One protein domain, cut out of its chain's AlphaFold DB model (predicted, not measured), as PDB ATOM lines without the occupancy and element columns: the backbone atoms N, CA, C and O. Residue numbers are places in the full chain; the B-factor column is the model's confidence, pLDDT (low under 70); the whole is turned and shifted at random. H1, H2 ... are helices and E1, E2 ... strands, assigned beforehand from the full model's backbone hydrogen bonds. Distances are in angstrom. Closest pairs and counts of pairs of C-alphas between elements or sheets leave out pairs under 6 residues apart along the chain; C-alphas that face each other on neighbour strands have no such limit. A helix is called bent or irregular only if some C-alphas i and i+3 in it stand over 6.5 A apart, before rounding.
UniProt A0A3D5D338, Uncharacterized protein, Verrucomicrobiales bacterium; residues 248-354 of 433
ATOM      1  N   ASP A 248     247.287 137.155 238.709       91.94
ATOM      2  CA  ASP A 248     246.548 138.251 239.337       91.94
ATOM      3  C   ASP A 248     245.081 138.212 238.885       91.94
ATOM      4  O   ASP A 248     244.783 138.208 237.687       91.94
ATOM      5  N   ARG A 249     244.153 138.231 239.845       89.88
ATOM      6  CA  ARG A 249     242.713 138.288 239.568       89.88
ATOM      7  C   ARG A 249     242.192 139.686 239.847       89.88
ATOM      8  O   ARG A 249     242.250 140.152 240.983       89.88
ATOM      9  N   TYR A 250     241.682 140.348 238.815       88.19
ATOM     10  CA  TYR A 250     241.183 141.717 238.900       88.19
ATOM     11  C   TYR A 250     239.664 141.733 239.066       88.19
ATOM     12  O   TYR A 250     238.950 140.948 238.441       88.19
ATOM     13  N   SER A 251     239.158 142.680 239.852       85.00
ATOM     14  CA  SER A 251     237.720 142.920 240.019       85.00
ATOM     15  C   SER A 251     237.011 143.298 238.714       85.00
ATOM     16  O   SER A 251     235.816 143.051 238.564       85.00
ATOM     17  N   SER A 252     237.748 143.884 237.766       77.62
ATOM     18  CA  SER A 252     237.256 144.293 236.449       77.62
ATOM     19  C   SER A 252     237.141 143.137 235.453       77.62
ATOM     20  O   SER A 252     236.404 143.244 234.477       77.62
ATOM     21  N   THR A 253     237.861 142.035 235.670       73.25
ATOM     22  CA  THR A 253     237.765 140.822 234.847       73.25
ATOM     23  C   THR A 253     236.713 139.902 235.441       73.25
ATOM     24  O   THR A 253     237.010 138.993 236.212       73.25
ATOM     25  N   THR A 254     235.456 140.173 235.111       64.94
ATOM     26  CA  THR A 254     234.312 139.400 235.593       64.94
ATOM     27  C   THR A 254     234.273 138.038 234.894       64.94
ATOM     28  O   THR A 254     234.001 137.972 233.696       64.94
ATOM     29  N   TRP A 255     234.520 136.938 235.608       67.00
ATOM     30  CA  TRP A 255     234.444 135.582 235.031       67.00
ATOM     31  C   TRP A 255     233.006 135.112 234.751       67.00
ATOM     32  O   TRP A 255     232.812 134.112 234.066       67.00
ATOM     33  N   ASP A 256     232.007 135.797 235.311       81.19
ATOM     34  CA  ASP A 256     230.573 135.505 235.190       81.19
ATOM     35  C   ASP A 256     229.791 136.719 234.666       81.19
ATOM     36  O   ASP A 256     228.569 136.703 234.657       81.19
ATOM     37  N   GLY A 257     230.489 137.768 234.212       83.00
ATOM     38  CA  GLY A 257     229.876 138.975 233.651       83.00
ATOM     39  C   GLY A 257     229.367 139.998 234.673       83.00
ATOM     40  O   GLY A 257     228.876 141.050 234.269       83.00
ATOM     41  N   TYR A 258     229.496 139.742 235.981       86.50
ATOM     42  CA  TYR A 258     228.964 140.620 237.027       86.50
ATOM     43  C   TYR A 258     230.057 141.415 237.747       86.50
ATOM     44  O   TYR A 258     231.005 140.841 238.285       86.50
ATOM     45  N   LEU A 259     229.897 142.742 237.837       87.12
ATOM     46  CA  LEU A 259     230.826 143.599 238.583       87.12
ATOM     47  C   LEU A 259     230.812 143.252 240.077       87.12
ATOM     48  O   LEU A 259     229.759 143.001 240.676       87.12
ATOM     49  N   ARG A 260     232.002 143.266 240.682       87.62
ATOM     50  CA  ARG A 260     232.214 142.959 242.098       87.62
ATOM     51  C   ARG A 260     232.702 144.182 242.859       87.62
ATOM     52  O   ARG A 260     233.517 144.960 242.367       87.62
ATOM     53  N   GLY A 261     232.190 144.322 244.071       89.00
ATOM     54  CA  GLY A 261     232.548 145.362 245.015       89.00
ATOM     55  C   GLY A 261     232.957 144.728 246.334       89.00
ATOM     56  O   GLY A 261     232.472 143.652 246.673       89.00
ATOM     57  N   LEU A 262     233.830 145.379 247.091       90.75
ATOM     58  CA  LEU A 262     234.164 144.942 248.445       90.75
ATOM     59  C   LEU A 262     233.684 145.960 249.465       90.75
ATOM     60  O   LEU A 262     233.993 147.146 249.348       90.75
ATOM     61  N   LEU A 263     232.972 145.470 250.475       90.62
ATOM     62  CA  LEU A 263     232.663 146.203 251.691       90.62
ATOM     63  C   LEU A 263     233.620 145.724 252.785       90.62
ATOM     64  O   LEU A 263     233.578 144.560 253.185       90.62
ATOM     65  N   LEU A 264     234.484 146.623 253.246       89.25
ATOM     66  CA  LEU A 264     235.483 146.356 254.276       89.25
ATOM     67  C   LEU A 264     235.092 147.081 255.563       89.25
ATOM     68  O   LEU A 264     234.889 148.296 255.544       89.25
ATOM     69  N   ASN A 265     235.007 146.358 256.679       89.00
ATOM     70  CA  ASN A 265     234.773 146.975 257.984       89.00
ATOM     71  C   ASN A 265     236.081 147.245 258.749       89.00
ATOM     72  O   ASN A 265     237.163 146.809 258.358       89.00
ATOM     73  N   THR A 266     235.973 147.950 259.876       87.56
ATOM     74  CA  THR A 266     237.113 148.301 260.745       87.56
ATOM     75  C   THR A 266     237.809 147.090 261.373       87.56
ATOM     76  O   THR A 266     238.944 147.211 261.824       87.56
ATOM     77  N   GLN A 267     237.149 145.929 261.402       88.62
ATOM     78  CA  GLN A 267     237.687 144.676 261.933       88.62
ATOM     79  C   GLN A 267     238.440 143.857 260.874       88.62
ATOM     80  O   GLN A 267     238.986 142.813 261.211       88.62
ATOM     81  N   GLY A 268     238.472 144.296 259.611       87.00
ATOM     82  CA  GLY A 268     239.105 143.548 258.522       87.00
ATOM     83  C   GLY A 268     238.203 142.509 257.866       87.00
ATOM     84  O   GLY A 268     238.673 141.726 257.042       87.00
ATOM     85  N   GLN A 269     236.912 142.480 258.199       91.62
ATOM     86  CA  GLN A 269     235.960 141.613 257.514       91.62
ATOM     87  C   GLN A 269     235.616 142.214 256.155       91.62
ATOM     88  O   GLN A 269     235.207 143.374 256.051       91.62
ATOM     89  N   VAL A 270     235.753 141.388 255.126       90.12
ATOM     90  CA  VAL A 270     235.405 141.698 253.745       90.12
ATOM     91  C   VAL A 270     234.115 140.979 253.401       90.12
ATOM     92  O   VAL A 270     234.024 139.758 253.534       90.12
ATOM     93  N   LYS A 271     233.138 141.740 252.911       91.25
ATOM     94  CA  LYS A 271     231.946 141.212 252.249       91.25
ATOM     95  C   LYS A 271     232.015 141.520 250.760       91.25
ATOM     96  O   LYS A 271     232.244 142.666 250.371       91.25
ATOM     97  N   VAL A 272     231.803 140.501 249.938       88.19
ATOM     98  CA  VAL A 272     231.716 140.645 248.484       88.19
ATOM     99  C   VAL A 272     230.306 141.095 248.107       88.19
ATOM    100  O   VAL A 272     229.328 140.390 248.356       88.19
ATOM    101  N   MET A 273     230.224 142.256 247.470       90.50
ATOM    102  CA  MET A 273     229.017 142.823 246.880       90.50
ATOM    103  C   MET A 273     228.974 142.499 245.385       90.50
ATOM    104  O   MET A 273     229.998 142.545 244.697       90.50
ATOM    105  N   VAL A 274     227.783 142.218 244.864       88.00
ATOM    106  CA  VAL A 274     227.533 141.985 243.438       88.00
ATOM    107  C   VAL A 274     226.655 143.105 242.898       88.00
ATOM    108  O   VAL A 274     225.627 143.427 243.494       88.00
ATOM    109  N   PHE A 275     227.062 143.707 241.784       88.44
ATOM    110  CA  PHE A 275     226.243 144.703 241.102       88.44
ATOM    111  C   PHE A 275     225.156 144.008 240.280       88.44
ATOM    112  O   PHE A 275     225.462 143.248 239.361       88.44
ATOM    113  N   ASN A 276     223.893 144.286 240.597       88.19
ATOM    114  CA  ASN A 276     222.751 143.841 239.815       88.19
ATOM    115  C   ASN A 276     222.279 144.977 238.892       88.19
ATOM    116  O   ASN A 276     221.658 145.926 239.384       88.19
ATOM    117  N   PRO A 277     222.522 144.895 237.572       85.50
ATOM    118  CA  PRO A 277     222.072 145.922 236.633       85.50
ATOM    119  C   PRO A 277     220.545 145.938 236.454       85.50
ATOM    120  O   PRO A 277     220.011 146.924 235.963       85.50
ATOM    121  N   ASN A 278     219.837 144.877 236.861       86.06
ATOM    122  CA  ASN A 278     218.390 144.753 236.666       86.06
ATOM    123  C   ASN A 278     217.564 145.466 237.754       86.06
ATOM    124  O   ASN A 278     216.358 145.642 237.591       86.06
ATOM    125  N   ASP A 279     218.187 145.893 238.857       84.38
ATOM    126  CA  ASP A 279     217.506 146.614 239.940       84.38
ATOM    127  C   ASP A 279     217.401 148.122 239.644       84.38
ATOM    128  O   ASP A 279     218.016 148.961 240.303       84.38
ATOM    129  N   GLY A 280     216.594 148.470 238.642       82.19
ATOM    130  CA  GLY A 280     216.287 149.855 238.271       82.19
ATOM    131  C   GLY A 280     217.339 150.530 237.380       82.19
ATOM    132  O   GLY A 280     218.328 149.928 236.980       82.19
ATOM    133  N   ALA A 281     217.117 151.812 237.059       77.81
ATOM    134  CA  ALA A 281     217.879 152.542 236.033       77.81
ATOM    135  C   ALA A 281     219.391 152.685 236.312       77.81
ATOM    136  O   ALA A 281     220.153 152.925 235.382       77.81
ATOM    137  N   ASN A 282     219.819 152.526 237.569       82.88
ATOM    138  CA  ASN A 282     221.214 152.698 237.991       82.88
ATOM    139  C   ASN A 282     221.846 151.413 238.562       82.88
ATOM    140  O   ASN A 282     223.001 151.457 238.986       82.88
ATOM    141  N   GLY A 283     221.107 150.295 238.585       84.56
ATOM    142  CA  GLY A 283     221.489 149.062 239.276       84.56
ATOM    143  C   GLY A 283     221.676 149.227 240.792       84.56
ATOM    144  O   GLY A 283     221.716 150.335 241.332       84.56
ATOM    145  N   THR A 284     221.797 148.110 241.513       89.69
ATOM    146  CA  THR A 284     222.087 148.130 242.959       89.69
ATOM    147  C   THR A 284     223.179 147.136 243.332       89.69
ATOM    148  O   THR A 284     223.312 146.076 242.723       89.69
ATOM    149  N   TRP A 285     223.985 147.488 244.333       89.06
ATOM    150  CA  TRP A 285     224.955 146.579 244.942       89.06
ATOM    151  C   TRP A 285     224.260 145.763 246.029       89.06
ATOM    152  O   TRP A 285     223.746 146.347 246.980       89.06
ATOM    153  N   ARG A 286     224.282 144.434 245.914       88.81
ATOM    154  CA  ARG A 286     223.662 143.520 246.886       88.81
ATOM    155  C   ARG A 286     224.646 142.476 247.398       88.81
ATOM    156  O   ARG A 286     225.581 142.097 246.686       88.81
ATOM    157  N   GLN A 287     224.450 142.007 248.627       89.44
ATOM    158  CA  GLN A 287     225.176 140.847 249.159       89.44
ATOM    159  C   GLN A 287     224.636 139.562 248.529       89.44
ATOM    160  O   GLN A 287     223.471 139.505 248.145       89.44
ATOM    161  N   ARG A 288     225.449 138.496 248.454       82.50
ATOM    162  CA  ARG A 288     224.988 137.212 247.886       82.50
ATOM    163  C   ARG A 288     223.720 136.685 248.560       82.50
ATOM    164  O   ARG A 288     222.839 136.178 247.880       82.50
ATOM    165  N   GLU A 289     223.620 136.823 249.877       86.31
ATOM    166  CA  GLU A 289     222.462 136.362 250.657       86.31
ATOM    167  C   GLU A 289     221.147 137.013 250.208       86.31
ATOM    168  O   GLU A 289     220.088 136.401 250.301       86.31
ATOM    169  N   GLU A 290     221.215 138.218 249.644       88.25
ATOM    170  CA  GLU A 290     220.056 138.935 249.107       88.25
ATOM    171  C   GLU A 290     219.630 138.423 247.722       88.25
ATOM    172  O   GLU A 290     218.564 138.795 247.228       88.25
ATOM    173  N   PHE A 291     220.442 137.575 247.083       85.06
ATOM    174  CA  PHE A 291     220.082 136.884 245.849       85.06
ATOM    175  C   PHE A 291     219.456 135.516 246.103       85.06
ATOM    176  O   PHE A 291     219.005 134.908 245.143       85.06
ATOM    177  N   VAL A 292     219.370 135.014 247.340       85.81
ATOM    178  CA  VAL A 292     218.790 133.683 247.596       85.81
ATOM    179  C   VAL A 292     217.359 133.614 247.045       85.81
ATOM    180  O   VAL A 292     216.480 134.373 247.446       85.81
ATOM    181  N   GLY A 293     217.132 132.706 246.089       85.94
ATOM    182  CA  GLY A 293     215.856 132.560 245.370       85.94
ATOM    183  C   GLY A 293     215.733 133.373 244.070       85.94
ATOM    184  O   GLY A 293     214.780 133.175 243.319       85.94
ATOM    185  N   SER A 294     216.701 134.237 243.762       86.56
ATOM    186  CA  SER A 294     216.850 134.914 242.470       86.56
ATOM    187  C   SER A 294     217.413 133.959 241.408       86.56
ATOM    188  O   SER A 294     218.275 133.138 241.730       86.56
ATOM    189  N   PRO A 295     217.030 134.094 240.122       85.12
ATOM    190  CA  PRO A 295     217.713 133.409 239.019       85.12
ATOM    191  C   PRO A 295     219.233 133.647 239.010       85.12
ATOM    192  O   PRO A 295     219.994 132.744 238.671       85.12
ATOM    193  N   LEU A 296     219.667 134.831 239.464       83.69
ATOM    194  CA  LEU A 296     221.075 135.233 239.534       83.69
ATOM    195  C   LEU A 296     221.894 134.413 240.537       83.69
ATOM    196  O   LEU A 296     223.100 134.278 240.356       83.69
ATOM    197  N   ASP A 297     221.277 133.830 241.569       86.38
ATOM    198  CA  ASP A 297     222.003 133.062 242.596       86.38
ATOM    199  C   ASP A 297     222.749 131.856 242.007       86.38
ATOM    200  O   ASP A 297     223.814 131.469 242.485       86.38
ATOM    201  N   ARG A 298     222.219 131.284 240.918       85.50
ATOM    202  CA  ARG A 298     222.847 130.167 240.199       85.50
ATOM    203  C   ARG A 298     223.950 130.607 239.238       85.50
ATOM    204  O   ARG A 298     224.751 129.774 238.821       85.50
ATOM    205  N   GLU A 299     223.973 131.882 238.865       86.81
ATOM    206  CA  GLU A 299     224.930 132.444 237.908       86.81
ATOM    207  C   GLU A 299     226.134 133.087 238.604       86.81
ATOM    208  O   GLU A 299     227.241 133.073 238.065       86.81
ATOM    209  N   ILE A 300     225.934 133.608 239.819       84.56
ATOM    210  CA  ILE A 300     226.973 134.242 240.632       84.56
ATOM    211  C   ILE A 300     227.985 133.188 241.093       84.56
ATOM    212  O   ILE A 300     227.696 132.327 241.926       84.56
ATOM    213  N   ARG A 301     229.216 133.297 240.591       86.75
ATOM    214  CA  ARG A 301     230.348 132.473 241.030       86.75
ATOM    215  C   ARG A 301     231.096 133.104 242.208       86.75
ATOM    216  O   ARG A 301     231.127 134.328 242.382       86.75
ATOM    217  N   GLU A 302     231.731 132.239 242.991       86.19
ATOM    218  CA  GLU A 302     232.495 132.573 244.199       86.19
ATOM    219  C   GLU A 302     233.701 133.457 243.892       86.19
ATOM    220  O   GLU A 302     234.580 133.036 243.148       86.19
ATOM    221  N   MET A 303     233.757 134.658 244.479       86.56
ATOM    222  CA  MET A 303     234.841 135.626 244.244       86.56
ATOM    223  C   MET A 303     236.157 135.250 244.913       86.56
ATOM    224  O   MET A 303     237.239 135.422 244.348       86.56
ATOM    225  N   LEU A 304     236.055 134.753 246.134       90.44
ATOM    226  CA  LEU A 304     237.188 134.311 246.917       90.44
ATOM    227  C   LEU A 304     237.152 132.789 246.974       90.44
ATOM    228  O   LEU A 304     236.109 132.194 247.220       90.44
ATOM    229  N   HIS A 305     238.290 132.157 246.756       91.44
ATOM    230  CA  HIS A 305     238.474 130.726 246.912       91.44
ATOM    231  C   HIS A 305     239.223 130.452 248.212       91.44
ATOM    232  O   HIS A 305     239.992 131.278 248.700       91.44
ATOM    233  N   LEU A 306     239.076 129.244 248.756       89.38
ATOM    234  CA  LEU A 306     239.908 128.799 249.882       89.38
ATOM    235  C   LEU A 306     241.410 128.850 249.540       89.38
ATOM    236  O   LEU A 306     242.239 129.096 250.413       89.38
ATOM    237  N   ALA A 307     241.746 128.703 248.255       89.75
ATOM    238  CA  ALA A 307     243.087 128.884 247.708       89.75
ATOM    239  C   ALA A 307     243.548 130.353 247.632       89.75
ATOM    240  O   ALA A 307     244.606 130.619 247.077       89.75
ATOM    241  N   ASP A 308     242.808 131.312 248.194       92.31
ATOM    242  CA  ASP A 308     243.259 132.703 248.341       92.31
ATOM    243  C   ASP A 308     243.815 133.002 249.734       92.31
ATOM    244  O   ASP A 308     244.405 134.056 249.951       92.31
ATOM    245  N   VAL A 309     243.661 132.085 250.692       92.44
ATOM    246  CA  VAL A 309     244.165 132.271 252.058       92.44
ATOM    247  C   VAL A 309     245.696 132.348 252.058       92.44
ATOM    248  O   VAL A 309     246.369 131.369 251.758       92.44
ATOM    249  N   GLY A 310     246.253 133.499 252.428       90.31
ATOM    250  CA  GLY A 310     247.683 133.813 252.338       90.31
ATOM    251  C   GLY A 310     248.063 134.694 251.143       90.31
ATOM    252  O   GLY A 310     249.169 135.230 251.123       90.31
ATOM    253  N   GLN A 311     247.159 134.890 250.179       94.75
ATOM    254  CA  GLN A 311     247.324 135.886 249.119       94.75
ATOM    255  C   GLN A 311     246.994 137.294 249.631       94.75
ATOM    256  O   GLN A 311     246.503 137.486 250.748       94.75
ATOM    257  N   PHE A 312     247.258 138.292 248.795       94.56
ATOM    258  CA  PHE A 312     247.082 139.699 249.114       94.56
ATOM    259  C   PHE A 312     245.918 140.302 248.339       94.56
ATOM    260  O   PHE A 312     245.889 140.279 247.109       94.56
ATOM    261  N   LEU A 313     244.996 140.925 249.069       94.00
ATOM    262  CA  LEU A 313     244.011 141.828 248.496       94.00
ATOM    263  C   LEU A 313     244.632 143.222 248.355       94.00
ATOM    264  O   LEU A 313     244.973 143.860 249.353       94.00
ATOM    265  N   GLN A 314     244.756 143.699 247.121       92.50
ATOM    266  CA  GLN A 314     245.290 145.017 246.792       92.50
ATOM    267  C   GLN A 314     244.170 145.902 246.249       92.50
ATOM    268  O   GLN A 314     243.547 145.585 245.236       92.50
ATOM    269  N   VAL A 315     243.911 147.022 246.913       88.50
ATOM    270  CA  VAL A 315     242.875 147.973 246.502       88.50
ATOM    271  C   VAL A 315     243.515 149.084 245.676       88.50
ATOM    272  O   VAL A 315     244.481 149.709 246.111       88.50
ATOM    273  N   SER A 316     242.982 149.351 244.482       85.50
ATOM    274  CA  SER A 316     243.502 150.405 243.607       85.50
ATOM    275  C   SER A 316     243.417 151.771 244.290       85.50
ATOM    276  O   SER A 316     242.409 152.110 244.910       85.50
ATOM    277  N   GLY A 317     244.490 152.554 244.187       81.38
ATOM    278  CA  GLY A 317     244.616 153.847 244.861       81.38
ATOM    279  C   GLY A 317     245.040 153.765 246.332       81.38
ATOM    280  O   GLY A 317     245.287 154.806 246.933       81.38
ATOM    281  N   GLN A 318     245.180 152.565 246.909       81.75
ATOM    282  CA  GLN A 318     245.806 152.370 248.217       81.75
ATOM    283  C   GLN A 318     247.197 151.758 248.054       81.75
ATOM    284  O   GLN A 318     247.391 150.802 247.311       81.75
ATOM    285  N   SER A 319     248.176 152.279 248.793       78.56
ATOM    286  CA  SER A 319     249.530 151.702 248.867       78.56
ATOM    287  C   SER A 319     249.617 150.494 249.810       78.56
ATOM    288  O   SER A 319     250.711 150.025 250.113       78.56
ATOM    289  N   VAL A 320     248.476 150.020 250.315       81.69
ATOM    290  CA  VAL A 320     248.384 148.953 251.313       81.69
ATOM    291  C   VAL A 320     247.769 147.721 250.666       81.69
ATOM    292  O   VAL A 320     246.750 147.808 249.981       81.69
ATOM    293  N   ALA A 321     248.385 146.569 250.913       88.94
ATOM    294  CA  ALA A 321     247.786 145.277 250.639       88.94
ATOM    295  C   ALA A 321     247.483 144.547 251.930       88.94
ATOM    296  O   ALA A 321     248.253 144.601 252.890       88.94
ATOM    297  N   TYR A 322     246.382 143.817 251.904       91.88
ATOM    298  CA  TYR A 322     245.874 143.125 253.066       91.88
ATOM    299  C   TYR A 322     245.984 141.613 252.851       91.88
ATOM    300  O   TYR A 322     245.357 141.092 251.923       91.88
ATOM    301  N   PRO A 323     246.778 140.892 253.659       93.31
ATOM    302  CA  PRO A 323     246.824 139.437 253.603       93.31
ATOM    303  C   PRO A 323     245.475 138.828 253.997       93.31
ATOM    304  O   PRO A 323     244.895 139.162 255.036       93.31
ATOM    305  N   ILE A 324     244.988 137.903 253.173       94.69
ATOM    306  CA  ILE A 324     243.736 137.176 253.387       94.69
ATOM    307  C   ILE A 324     243.989 136.070 254.417       94.69
ATOM    308  O   ILE A 324     244.683 135.097 254.135       94.69
ATOM    309  N   ALA A 325     243.436 136.216 255.618       92.88
ATOM    310  CA  ALA A 325     243.619 135.282 256.729       92.88
ATOM    311  C   ALA A 325     242.652 134.092 256.674       92.88
ATOM    312  O   ALA A 325     243.011 132.980 257.052       92.88
ATOM    313  N   SER A 326     241.425 134.313 256.205       93.94
ATOM    314  CA  SER A 326     240.453 133.245 255.982       93.94
ATOM    315  C   SER A 326     239.462 133.626 254.892       93.94
ATOM    316  O   SER A 326     239.185 134.805 254.673       93.94
ATOM    317  N   VAL A 327     238.918 132.613 254.222       93.50
ATOM    318  CA  VAL A 327     237.832 132.739 253.249       93.50
ATOM    319  C   VAL A 327     236.727 131.787 253.684       93.50
ATOM    320  O   VAL A 327     236.986 130.634 254.024       93.50
ATOM    321  N   HIS A 328     235.497 132.275 253.728       93.62
ATOM    322  CA  HIS A 328     234.338 131.453 254.036       93.62
ATOM    323  C   HIS A 328     234.044 130.496 252.877       93.62
ATOM    324  O   HIS A 328     234.292 130.823 251.721       93.62
ATOM    325  N   VAL A 329     233.448 129.339 253.168       88.06
ATOM    326  CA  VAL A 329     233.187 128.272 252.181       88.06
ATOM    327  C   VAL A 329     232.305 128.688 251.001       88.06
ATOM    328  O   VAL A 329     232.291 127.994 250.000       88.06
ATOM    329  N   ASN A 330     231.572 129.799 251.111       87.25
ATOM    330  CA  ASN A 330     230.780 130.345 250.008       87.25
ATOM    331  C   ASN A 330     231.572 131.311 249.111       87.25
ATOM    332  O   ASN A 330     231.037 131.759 248.105       87.25
ATOM    333  N   GLY A 331     232.783 131.714 249.501       87.62
ATOM    334  CA  GLY A 331     233.624 132.639 248.746       87.62
ATOM    335  C   GLY A 331     233.172 134.104 248.710       87.62
ATOM    336  O   GLY A 331     233.673 134.873 247.887       87.62
ATOM    337  N   HIS A 332     232.238 134.516 249.578       86.81
ATOM    338  CA  HIS A 332     231.752 135.911 249.662       86.81
ATOM    339  C   HIS A 332     232.151 136.639 250.938       86.81
ATOM    340  O   HIS A 332     231.936 137.846 251.049       86.81
ATOM    341  N   TYR A 333     232.747 135.917 251.881       90.62
ATOM    342  CA  TYR A 333     233.263 136.480 253.114       90.62
ATOM    343  C   TYR A 333     234.726 136.122 253.256       90.62
ATOM    344  O   TYR A 333     235.111 134.975 253.029       90.62
ATOM    345  N   ALA A 334     235.527 137.092 253.668       93.94
ATOM    346  CA  ALA A 334     236.899 136.850 254.066       93.94
ATOM    347  C   ALA A 334     237.272 137.696 255.272       93.94
ATOM    348  O   ALA A 334     236.701 138.759 255.513       93.94
ATOM    349  N   MET A 335     238.248 137.206 256.022       93.25
ATOM    350  CA  MET A 335     238.913 137.970 257.060       93.25
ATOM    351  C   MET A 335     240.280 138.381 256.539       93.25
ATOM    352  O   MET A 335     241.061 137.537 256.099       93.25
ATOM    353  N   LEU A 336     240.576 139.670 256.598       92.25
ATOM    354  CA  LEU A 336     241.908 140.196 256.354       92.25
ATOM    355  C   LEU A 336     242.679 140.265 257.672       92.25
ATOM    356  O   LEU A 336     242.103 140.440 258.745       92.25
ATOM    357  N   SER A 337     243.998 140.159 257.588       90.19
ATOM    358  CA  SER A 337     244.910 140.439 258.701       90.19
ATOM    359  C   SER A 337     245.769 141.660 258.373       90.19
ATOM    360  O   SER A 337     245.954 141.988 257.203       90.19
ATOM    361  N   GLY A 338     246.265 142.369 259.390       84.44
ATOM    362  CA  GLY A 338     247.120 143.545 259.203       84.44
ATOM    363  C   GLY A 338     246.712 144.751 260.046       84.44
ATOM    364  O   GLY A 338     245.976 144.630 261.023       84.44
ATOM    365  N   SER A 339     247.256 145.914 259.688       76.94
ATOM    366  CA  SER A 339     247.005 147.197 260.353       76.94
ATOM    367  C   SER A 339     245.561 147.688 260.177       76.94
ATOM    368  O   SER A 339     244.799 147.132 259.392       76.94
ATOM    369  N   ALA A 340     245.202 148.753 260.904       77.81
ATOM    370  CA  ALA A 340     243.863 149.339 260.913       77.81
ATOM    371  C   ALA A 340     243.276 149.521 259.502       77.81
ATOM    372  O   ALA A 340     243.908 150.092 258.613       77.81
ATOM    373  N   PHE A 341     242.047 149.040 259.327       79.50
ATOM    374  CA  PHE A 341     241.319 149.108 258.070       79.50
ATOM    375  C   PHE A 341     240.522 150.407 258.012       79.50
ATOM    376  O   PHE A 341     239.736 150.695 258.915       79.50
ATOM    377  N   THR A 342     240.693 151.175 256.938       76.75
ATOM    378  CA  THR A 342     239.841 152.335 256.664       76.75
ATOM    379  C   THR A 342     238.569 151.838 255.970       76.75
ATOM    380  O   THR A 342     238.646 151.405 254.813       76.75
ATOM    381  N   PRO A 343     237.402 151.860 256.639       74.06
ATOM    382  CA  PRO A 343     236.156 151.443 256.018       74.06
ATOM    383  C   PRO A 343     235.800 152.405 254.884       74.06
ATOM    384  O   PRO A 343     235.849 153.624 255.044       74.06
ATOM    385  N   VAL A 344     235.432 151.853 253.733       68.25
ATOM    386  CA  VAL A 344     234.923 152.604 252.578       68.25
ATOM    387  C   VAL A 344     233.718 151.845 252.032       68.25
ATOM    388  O   VAL A 344     233.673 150.618 252.110       68.25
ATOM    389  N   ALA A 345     232.731 152.585 251.520       69.69
ATOM    390  CA  ALA A 345     231.416 152.051 251.176       69.69
ATOM    391  C   ALA A 345     231.465 150.913 250.138       69.69
ATOM    392  O   ALA A 345     230.817 149.896 250.352       69.69
ATOM    393  N   THR A 346     232.257 151.050 249.065       80.56
ATOM    394  CA  THR A 346     232.442 149.981 248.067       80.56
ATOM    395  C   THR A 346     233.744 150.185 247.292       80.56
ATOM    396  O   THR A 346     233.914 151.214 246.640       80.56
ATOM    397  N   TYR A 347     234.641 149.196 247.289       79.62
ATOM    398  CA  TYR A 347     235.797 149.175 246.381       79.62
ATOM    399  C   TYR A 347     235.477 148.377 245.119       79.62
ATOM    400  O   TYR A 347     235.233 147.178 245.211       79.62
ATOM    401  N   THR A 348     235.510 149.013 243.949       83.69
ATOM    402  CA  THR A 348     235.223 148.367 242.651       83.69
ATOM    403  C   THR A 348     236.474 148.029 241.843       83.69
ATOM    404  O   THR A 348     236.407 147.209 240.933       83.69
ATOM    405  N   ASN A 349     237.619 148.614 242.199       88.69
ATOM    406  CA  ASN A 349     238.912 148.389 241.555       88.69
ATOM    407  C   ASN A 349     239.882 147.781 242.567       88.69
ATOM    408  O   ASN A 349     240.542 148.498 243.317       88.69
ATOM    409  N   PHE A 350     239.966 146.460 242.599       90.56
ATOM    410  CA  PHE A 350     240.916 145.730 243.431       90.56
ATOM    411  C   PHE A 350     241.472 144.541 242.649       90.56
ATOM    412  O   PHE A 350     240.900 144.109 241.644       90.56
ATOM    413  N   LYS A 351     242.593 143.999 243.114       92.62
ATOM    414  CA  LYS A 351     243.131 142.736 242.626       92.62
ATOM    415  C   LYS A 351     243.520 141.828 243.777       92.62
ATOM    416  O   LYS A 351     243.921 142.298 244.840       92.62
ATOM    417  N   ILE A 352     243.408 140.533 243.549       93.31
ATOM    418  CA  ILE A 352     243.955 139.503 244.422       93.31
ATOM    419  C   ILE A 352     245.229 139.023 243.745       93.31
ATOM    420  O   ILE A 352     245.197 138.625 242.580       93.31
ATOM    421  N   SER A 353     246.346 139.140 244.452       94.50
ATOM    422  CA  SER A 353     247.659 138.770 243.943       94.50
ATOM    423  C   SER A 353     248.360 137.870 244.936       94.50
ATOM    424  O   SER A 353     248.278 138.064 246.152       94.50
ATOM    425  N   PHE A 354     249.117 136.913 244.411       94.81
ATOM    426  CA  PHE A 354     250.020 136.133 245.234       94.81
ATOM    427  C   PHE A 354     251.168 136.984 245.785       94.81
ATOM    428  O   PHE A 354     251.701 136.649 246.837       94.81
TER     429      PHE A 354
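This is residues 248 to 354 of the 433 residues of an uncharacterized protein of Verrucomicrobiales bacterium (UniProt A0A3D5D338). A strongly twisted sheet is wrapped round into a small, nearly closed barrel of E1, E2, E6, E5, E4 and E8, with E7 beside E1 running on into E8 across the remaining gap. Beyond one side of the barrel extend the hairpin of E2 and E3 and the short helices H1 and H2, and from H2 a long link, residues 299 to 311, runs back to E4. The printed part has 107 residues, with eight named strands and two named helices: along the chain, E1 to E3 come first, then H1 and H2, then E4 to E8; the sheet is branched, and its neighbour strands are antiparallel. The class is mostly strand, with under half of the residues in named elements. The whole is compact, with a radius of gyration of the C-alphas of 13.4 A, and spans 37 by 26 by 24 A.

The longest strand by residues is E2, residues 269 to 276, 22.2 A. E1 is residues 260 to 264, 13.1 A, beginning at C-alpha 260 (232.214, 142.959, 242.098). E5, residues 321 to 327, is 16.2 A long. The shorter strands are E3, residues 284 to 287; E4, residues 312 to 315; E6, residues 333 to 336; E7, residues 344 to 347; and E8, residues 350 to 353, which ends at C-alpha 353 (247.659, 138.770, 243.943). H1 is residues 288 to 291 and H2 residues 295 to 298. H2 is neither bent nor irregular, but only just: C-alphas 295 and 298 are 6.2 A apart.

E2 has three neighbours: E1 on one side, E3 and E6 on the other side. E1 E2 E3 is a meander, each strand the antiparallel neighbour of the one before, and E4 E5 E6 is another. N 261 and O 273 of E1 and E2 are 2.9 A apart, N 274 and O 286 of E2 and E3 2.9 A, and N 270 and O 334 of E2 and E6 2.8 A. N 325 and O 335 join E5 and E6 at 2.8 A, N 313 and O 322 join E4 and E5 at 2.9 A, N 314 and O 351 join E4 and E8 at 2.8 A, and N 262 and O 347 join E1 and E7 at 3.0 A, each within hydrogen-bond range. E7 runs on into E8 at 63 degrees. E1 and E8 are only just apart, at 8.4 A. Residues 249 to 250 pair antiparallel with residues 351 to 352 of E8. H1 is on the sheet, over none of its strands; the C-alphas of Met 273 and Arg 288 are the closest of E2 and H1, 7.0 A apart. H1 and H2 are close but not clearly touching, with the C-alphas of Phe 291 and Asp 297 closest at 5.4 A; H2 is not on the sheet. Both helices are too short for an O i to N i+4 pair; in each the one O i to N i+3 pair is within range.

The C-alphas of Gly 293 and Ser 319 are the two farthest apart, 38.9 A. The printed part has no cut, and the link from H2 to E4, 13 residues, is long. The mean pLDDT of the printed part is 86.6; residues 254 to 255 and 344 to 345 are under 70.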